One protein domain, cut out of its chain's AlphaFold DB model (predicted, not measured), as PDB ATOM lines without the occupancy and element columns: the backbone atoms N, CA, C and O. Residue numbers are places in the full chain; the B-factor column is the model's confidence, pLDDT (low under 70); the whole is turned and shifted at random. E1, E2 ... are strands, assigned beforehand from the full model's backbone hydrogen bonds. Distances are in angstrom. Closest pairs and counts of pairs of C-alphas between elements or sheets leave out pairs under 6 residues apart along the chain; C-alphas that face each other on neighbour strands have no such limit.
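AT A GLANCE: This is residues 358 to 371 and 382 to 423 of the 1160 residues of an uncharacterized protein of Cavenderia fasciculata (strain SH3) (UniProt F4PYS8). This is one sheet of six strands folded back on itself into two leaves that face each other: E3, E4 and E2 form one leaf, E6 and E5 the other, with E1 as the hinge. The loop between E5 and E6, with Thr 412, makes one end of the longest axis. The printed part has 56 residues, with six named strands in the order E1 to E6 along the chain and no named helix; the class is all strand. The mixed sheet runs E3, E4, E2, E1, E6, E5 and is strongly twisted. The whole is compact, with a radius of gyration of the C-alphas of 11.3 A and spans of 30 by 22 by 16 A.

IN THESE COORDINATES: Find C-alpha 358 at (17.821, 1.753, -11.741), where E1, residues 358 to 362, begins. E2, residues 365 to 371, covers 20.1 A. After the cut, E3 is residues 382 to 386 and E4 residues 390 to 394. E5, residues 402 to 407, covers 16.0 A; E6, residues 416 to 422, covers 19.2 A and ends at C-alpha 422, (16.863, 2.136, -0.708).

HOW THE PARTS SIT: Start at edge strand E3, which forms an antiparallel hairpin with E4; N 383 and O 392 are 2.8 A apart. E4 and E2 are antiparallel, with N 368 and O 391 at 2.8 A. E2 and E1 meet only at a point, where C-alphas 366 and 361 face each other at 4.3 A. E1 and E6 are parallel, with N 361 and O 421 at 2.8 A. E6 and edge strand E5 form an antiparallel hairpin, with N 418 and O 405 at 2.8 A. Edge strands E3 and E5 are only just apart, closest 8.2 A.

THE WHOLE: The two C-alphas farthest apart, those of Thr 412 and Val 423, are 32.9 A apart. Residues 372 to 381 are not printed; C-alphas 371 and 382 are 15.6 A apart across the cut. Of the links that are printed whole, none is long. Mean pLDDT of the printed part is 94.4, and no printed residue is under 70.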
ATOM      1  N   ASP A 358      18.526   1.248 -12.913       96.44
ATOM      2  CA  ASP A 358      17.821   1.753 -11.741       96.44
ATOM      3  C   ASP A 358      17.516   0.564 -10.826       96.44
ATOM      4  O   ASP A 358      16.660  -0.276 -11.115       96.44
ATOM      5  N   LEU A 359      18.288   0.453  -9.750       96.81
ATOM      6  CA  LEU A 359      18.270  -0.675  -8.833       96.81
ATOM      7  C   LEU A 359      17.592  -0.288  -7.523       96.81
ATOM      8  O   LEU A 359      17.611   0.869  -7.093       96.81
ATOM      9  N   VAL A 360      17.026  -1.290  -6.863       95.94
ATOM     10  CA  VAL A 360      16.486  -1.154  -5.512       95.94
ATOM     11  C   VAL A 360      17.432  -1.811  -4.515       95.94
ATOM     12  O   VAL A 360      17.954  -2.900  -4.756       95.94
ATOM     13  N   SER A 361      17.674  -1.121  -3.408       97.31
ATOM     14  CA  SER A 361      18.442  -1.599  -2.265       97.31
ATOM     15  C   SER A 361      17.501  -1.946  -1.119       97.31
ATOM     16  O   SER A 361      16.521  -1.242  -0.885       97.31
ATOM     17  N   PHE A 362      17.816  -3.019  -0.405       94.81
ATOM     18  CA  PHE A 362      17.161  -3.425   0.823       94.81
ATOM     19  C   PHE A 362      18.195  -3.494   1.948       94.81
ATOM     20  O   PHE A 362      19.117  -4.312   1.910       94.81
ATOM     21  N   GLN A 363      18.050  -2.619   2.943       92.25
ATOM     22  CA  GLN A 363      18.986  -2.454   4.058       92.25
ATOM     23  C   GLN A 363      20.433  -2.250   3.583       92.25
ATOM     24  O   GLN A 363      21.381  -2.835   4.112       92.25
ATOM     25  N   GLY A 364      20.596  -1.432   2.547       95.31
ATOM     26  CA  GLY A 364      21.888  -1.112   1.955       95.31
ATOM     27  C   GLY A 364      22.448  -2.172   1.005       95.31
ATOM     28  O   GLY A 364      23.564  -1.986   0.528       95.31
ATOM     29  N   ARG A 365      21.734  -3.269   0.716       96.25
ATOM     30  CA  ARG A 365      22.160  -4.318  -0.230       96.25
ATOM     31  C   ARG A 365      21.303  -4.302  -1.486       96.25
ATOM     32  O   ARG A 365      20.082  -4.291  -1.394       96.25
ATOM     33  N   PHE A 366      21.920  -4.388  -2.655       97.19
ATOM     34  CA  PHE A 366      21.208  -4.471  -3.931       97.19
ATOM     35  C   PHE A 366      21.833  -5.537  -4.832       97.19
ATOM     36  O   PHE A 366      22.975  -5.948  -4.631       97.19
ATOM     37  N   THR A 367      21.081  -5.988  -5.835       97.69
ATOM     38  CA  THR A 367      21.556  -6.967  -6.822       97.69
ATOM     39  C   THR A 367      21.601  -6.331  -8.206       97.69
ATOM     40  O   THR A 367      20.619  -5.741  -8.652       97.69
ATOM     41  N   ILE A 368      22.737  -6.458  -8.887       97.75
ATOM     42  CA  ILE A 368      22.895  -6.163 -10.311       97.75
ATOM     43  C   ILE A 368      22.627  -7.459 -11.065       97.75
ATOM     44  O   ILE A 368      23.374  -8.424 -10.890       97.75
ATOM     45  N   SER A 369      21.591  -7.481 -11.899       96.50
ATOM     46  CA  SER A 369      21.298  -8.604 -12.788       96.50
ATOM     47  C   SER A 369      21.511  -8.237 -14.255       96.50
ATOM     48  O   SER A 369      21.391  -7.076 -14.664       96.50
ATOM     49  N   GLY A 370      21.889  -9.231 -15.049       95.06
ATOM     50  CA  GLY A 370      22.131  -9.052 -16.470       95.06
ATOM     51  C   GLY A 370      22.677 -10.305 -17.136       95.06
ATOM     52  O   GLY A 370      22.557 -11.423 -16.634       95.06
ATOM     53  N   ASN A 371      23.311 -10.119 -18.286       91.50
ATOM     54  CA  ASN A 371      24.031 -11.160 -18.998       91.50
ATOM     55  C   ASN A 371      25.444 -10.678 -19.314       91.50
ATOM     56  O   ASN A 371      25.637  -9.523 -19.696       91.50
ATOM     57  N   LEU A 382      31.672  -5.260  -5.275       95.62
ATOM     58  CA  LEU A 382      30.717  -6.240  -5.761       95.62
ATOM     59  C   LEU A 382      31.100  -7.630  -5.262       95.62
ATOM     60  O   LEU A 382      32.269  -8.015  -5.239       95.62
ATOM     61  N   LYS A 383      30.091  -8.409  -4.890       95.44
ATOM     62  CA  LYS A 383      30.229  -9.800  -4.483       95.44
ATOM     63  C   LYS A 383      29.447 -10.684  -5.438       95.44
ATOM     64  O   LYS A 383      28.286 -10.441  -5.739       95.44
ATOM     65  N   LEU A 384      30.081 -11.746  -5.899       94.00
ATOM     66  CA  LEU A 384      29.463 -12.711  -6.791       94.00
ATOM     67  C   LEU A 384      28.295 -13.468  -6.127       94.00
ATOM     68  O   LEU A 384      28.480 -14.066  -5.064       94.00
ATOM     69  N   ILE A 385      27.120 -13.471  -6.775       93.38
ATOM     70  CA  ILE A 385      25.979 -14.345  -6.439       93.38
ATOM     71  C   ILE A 385      25.890 -15.485  -7.461       93.38
ATOM     72  O   ILE A 385      25.869 -16.653  -7.077       93.38
ATOM     73  N   TYR A 386      25.854 -15.135  -8.751       94.31
ATOM     74  CA  TYR A 386      25.747 -16.073  -9.867       94.31
ATOM     75  C   TYR A 386      26.666 -15.604 -11.015       94.31
ATOM     76  O   TYR A 386      26.430 -14.520 -11.568       94.31
ATOM     77  N   PRO A 387      27.693 -16.387 -11.403       95.12
ATOM     78  CA  PRO A 387      28.604 -16.082 -12.513       95.12
ATOM     79  C   PRO A 387      27.933 -15.527 -13.767       95.12
ATOM     80  O   PRO A 387      26.987 -16.100 -14.290       95.12
ATOM     81  N   ASN A 388      28.424 -14.393 -14.266       93.75
ATOM     82  CA  ASN A 388      27.922 -13.716 -15.465       93.75
ATOM     83  C   ASN A 388      26.440 -13.294 -15.457       93.75
ATOM     84  O   ASN A 388      25.985 -12.767 -16.478       93.75
ATOM     85  N   LYS A 389      25.707 -13.465 -14.346       95.06
ATOM     86  CA  LYS A 389      24.275 -13.137 -14.244       95.06
ATOM     87  C   LYS A 389      23.912 -12.207 -13.099       95.06
ATOM     88  O   LYS A 389      23.100 -11.315 -13.316       95.06
ATOM     89  N   GLN A 390      24.450 -12.425 -11.896       96.88
ATOM     90  CA  GLN A 390      24.048 -11.676 -10.701       96.88
ATOM     91  C   GLN A 390      25.230 -11.351  -9.787       96.88
ATOM     92  O   GLN A 390      25.967 -12.244  -9.361       96.88
ATOM     93  N   LEU A 391      25.352 -10.073  -9.428       96.56
ATOM     94  CA  LEU A 391      26.316  -9.562  -8.454       96.56
ATOM     95  C   LEU A 391      25.580  -8.793  -7.345       96.56
ATOM     96  O   LEU A 391      24.650  -8.044  -7.624       96.56
ATOM     97  N   GLU A 392      26.003  -8.953  -6.096       97.62
ATOM     98  CA  GLU A 392      25.556  -8.176  -4.936       97.62
ATOM     99  C   GLU A 392      26.439  -6.934  -4.790       97.62
ATOM    100  O   GLU A 392      27.662  -7.039  -4.853       97.62
ATOM    101  N   GLY A 393      25.843  -5.772  -4.552       97.38
ATOM    102  CA  GLY A 393      26.555  -4.564  -4.149       97.38
ATOM    103  C   GLY A 393      25.979  -3.985  -2.863       97.38
ATOM    104  O   GLY A 393      24.907  -4.390  -2.402       97.38
ATOM    105  N   THR A 394      26.689  -3.018  -2.283       97.00
ATOM    106  CA  THR A 394      26.215  -2.280  -1.109       97.00
ATOM    107  C   THR A 394      26.249  -0.765  -1.300       97.00
ATOM    108  O   THR A 394      27.098  -0.207  -2.007       97.00
ATOM    109  N   ILE A 395      25.302  -0.082  -0.660       96.81
ATOM    110  CA  ILE A 395      25.284   1.371  -0.503       96.81
ATOM    111  C   ILE A 395      25.468   1.740   0.969       96.81
ATOM    112  O   ILE A 395      25.139   0.978   1.873       96.81
ATOM    113  N   ASP A 396      26.024   2.924   1.197       95.94
ATOM    114  CA  ASP A 396      26.283   3.452   2.535       95.94
ATOM    115  C   ASP A 396      25.110   4.339   2.949       95.94
ATOM    116  O   ASP A 396      25.020   5.472   2.478       95.94
ATOM    117  N   LEU A 397      24.190   3.818   3.760       95.06
ATOM    118  CA  LEU A 397      22.926   4.493   4.078       95.06
ATOM    119  C   LEU A 397      23.121   5.881   4.720       95.06
ATOM    120  O   LEU A 397      22.275   6.754   4.527       95.06
ATOM    121  N   ASP A 398      24.267   6.133   5.361       92.56
ATOM    122  CA  ASP A 398      24.598   7.430   5.964       92.56
ATOM    123  C   ASP A 398      24.877   8.523   4.914       92.56
ATOM    124  O   ASP A 398      24.774   9.717   5.196       92.56
ATOM    125  N   LYS A 399      25.212   8.135   3.675       94.00
ATOM    126  CA  LYS A 399      25.435   9.061   2.547       94.00
ATOM    127  C   LYS A 399      24.162   9.400   1.768       94.00
ATOM    128  O   LYS A 399      24.234  10.152   0.795       94.00
ATOM    129  N   GLY A 400      23.015   8.865   2.183       93.31
ATOM    130  CA  GLY A 400      21.713   9.096   1.564       93.31
ATOM    131  C   GLY A 400      21.086   7.828   0.984       93.31
ATOM    132  O   GLY A 400      21.759   6.844   0.690       93.31
ATOM    133  N   LEU A 401      19.766   7.871   0.802       95.00
ATOM    134  CA  LEU A 401      18.948   6.717   0.404       95.00
ATOM    135  C   LEU A 401      18.863   6.510  -1.113       95.00
ATOM    136  O   LEU A 401      18.461   5.443  -1.566       95.00
ATOM    137  N   SER A 402      19.269   7.510  -1.892       96.00
ATOM    138  CA  SER A 402      19.412   7.427  -3.344       96.00
ATOM    139  C   SER A 402      20.862   7.734  -3.696       96.00
ATOM    140  O   SER A 402      21.340   8.843  -3.455       96.00
ATOM    141  N   GLN A 403      21.577   6.752  -4.241       96.81
ATOM    142  CA  GLN A 403      22.997   6.874  -4.570       96.81
ATOM    143  C   GLN A 403      23.250   6.461  -6.009       96.81
ATOM    144  O   GLN A 403      22.748   5.438  -6.464       96.81
ATOM    145  N   GLN A 404      24.090   7.221  -6.706       97.50
ATOM    146  CA  GLN A 404      24.665   6.773  -7.966       97.50
ATOM    147  C   GLN A 404      26.018   6.109  -7.689       97.50
ATOM    148  O   GLN A 404      26.913   6.729  -7.108       97.50
ATOM    149  N   LYS A 405      26.170   4.845  -8.085       96.94
ATOM    150  CA  LYS A 405      27.420   4.085  -7.954       96.94
ATOM    151  C   LYS A 405      27.931   3.701  -9.331       96.94
ATOM    152  O   LYS A 405      27.152   3.305 -10.189       96.94
ATOM    153  N   ASN A 406      29.240   3.791  -9.521       96.38
ATOM    154  CA  ASN A 406      29.878   3.452 -10.784       96.38
ATOM    155  C   ASN A 406      30.706   2.183 -10.599       96.38
ATOM    156  O   ASN A 406      31.626   2.192  -9.785       96.38
ATOM    157  N   TYR A 407      30.405   1.136 -11.366       95.62
ATOM    158  CA  TYR A 407      31.074  -0.165 -11.269       95.62
ATOM    159  C   TYR A 407      31.848  -0.497 -12.540       95.62
ATOM    160  O   TYR A 407      31.404  -0.192 -13.650       95.62
ATOM    161  N   THR A 408      33.006  -1.134 -12.387       92.69
ATOM    162  CA  THR A 408      33.835  -1.565 -13.522       92.69
ATOM    163  C   THR A 408      33.710  -3.071 -13.724       92.69
ATOM    164  O   THR A 408      33.943  -3.842 -12.803       92.69
ATOM    165  N   PHE A 409      33.366  -3.495 -14.944       90.44
ATOM    166  CA  PHE A 409      33.160  -4.912 -15.299       90.44
ATOM    167  C   PHE A 409      34.225  -5.465 -16.258       90.44
ATOM    168  O   PHE A 409      34.205  -6.643 -16.597       90.44
ATOM    169  N   LEU A 410      35.147  -4.615 -16.718       88.12
ATOM    170  CA  LEU A 410      36.215  -4.953 -17.661       88.12
ATOM    171  C   LEU A 410      37.522  -4.322 -17.185       88.12
ATOM    172  O   LEU A 410      37.522  -3.160 -16.785       88.12
ATOM    173  N   SER A 411      38.643  -5.025 -17.338       80.31
ATOM    174  CA  SER A 411      39.977  -4.538 -16.944       80.31
ATOM    175  C   SER A 411      40.367  -3.185 -17.560       80.31
ATOM    176  O   SER A 411      41.095  -2.412 -16.944       80.31
ATOM    177  N   THR A 412      39.866  -2.876 -18.761       76.50
ATOM    178  CA  THR A 412      40.101  -1.605 -19.471       76.50
ATOM    179  C   THR A 412      38.807  -0.825 -19.753       76.50
ATOM    180  O   THR A 412      38.764  -0.005 -20.672       76.50
ATOM    181  N   GLY A 413      37.722  -1.118 -19.026       79.38
ATOM    182  CA  GLY A 413      36.407  -0.501 -19.223       79.38
ATOM    183  C   GLY A 413      36.243   0.840 -18.505       79.38
ATOM    184  O   GLY A 413      36.861   1.091 -17.476       79.38
ATOM    185  N   GLN A 414      35.369   1.700 -19.035       87.31
ATOM    186  CA  GLN A 414      34.854   2.830 -18.256       87.31
ATOM    187  C   GLN A 414      33.857   2.313 -17.206       87.31
ATOM    188  O   GLN A 414      33.058   1.435 -17.551       87.31
ATOM    189  N   PRO A 415      33.860   2.864 -15.978       93.38
ATOM    190  CA  PRO A 415      32.848   2.555 -14.976       93.38
ATOM    191  C   PRO A 415      31.430   2.845 -15.492       93.38
ATOM    192  O   PRO A 415      31.206   3.855 -16.162       93.38
ATOM    193  N   ILE A 416      30.482   1.968 -15.170       94.94
ATOM    194  CA  ILE A 416      29.076   2.050 -15.580       94.94
ATOM    195  C   ILE A 416      28.245   2.538 -14.386       94.94
ATOM    196  O   ILE A 416      28.347   1.928 -13.318       94.94
ATOM    197  N   PRO A 417      27.464   3.624 -14.530       97.12
ATOM    198  CA  PRO A 417      26.664   4.181 -13.445       97.12
ATOM    199  C   PRO A 417      25.365   3.397 -13.218       97.12
ATOM    200  O   PRO A 417      24.669   3.052 -14.170       97.12
ATOM    201  N   PHE A 418      25.009   3.203 -11.950       97.69
ATOM    202  CA  PHE A 418      23.739   2.649 -11.482       97.69
ATOM    203  C   PHE A 418      23.116   3.603 -10.473       97.69
ATOM    204  O   PHE A 418      23.803   4.059  -9.557       97.69
ATOM    205  N   ASN A 419      21.823   3.879 -10.619       97.62
ATOM    206  CA  ASN A 419      21.061   4.637  -9.636       97.62
ATOM    207  C   ASN A 419      20.411   3.640  -8.681       97.62
ATOM    208  O   ASN A 419      19.579   2.838  -9.089       97.62
ATOM    209  N   ILE A 420      20.800   3.667  -7.415       97.69
ATOM    210  CA  ILE A 420      20.332   2.717  -6.412       97.69
ATOM    211  C   ILE A 420      19.471   3.469  -5.406       97.69
ATOM    212  O   ILE A 420      19.920   4.456  -4.822       97.69
ATOM    213  N   ASN A 421      18.248   2.991  -5.198       96.56
ATOM    214  CA  ASN A 421      17.309   3.551  -4.233       96.56
ATOM    215  C   ASN A 421      17.042   2.540  -3.119       96.56
ATOM    216  O   ASN A 421      16.579   1.438  -3.393       96.56
ATOM    217  N   GLU A 422      17.300   2.909  -1.868       96.81
ATOM    218  CA  GLU A 422      16.863   2.136  -0.708       96.81
ATOM    219  C   GLU A 422      15.332   2.131  -0.652       96.81
ATOM    220  O   GLU A 422      14.714   3.196  -0.674       96.81
ATOM    221  N   VAL A 423      14.725   0.947  -0.612       95.94
ATOM    222  CA  VAL A 423      13.265   0.765  -0.539       95.94
ATOM    223  C   VAL A 423      12.814   0.171   0.793       95.94
ATOM    224  O   VAL A 423      11.614   0.141   1.080       95.94
TER     225      VAL A 423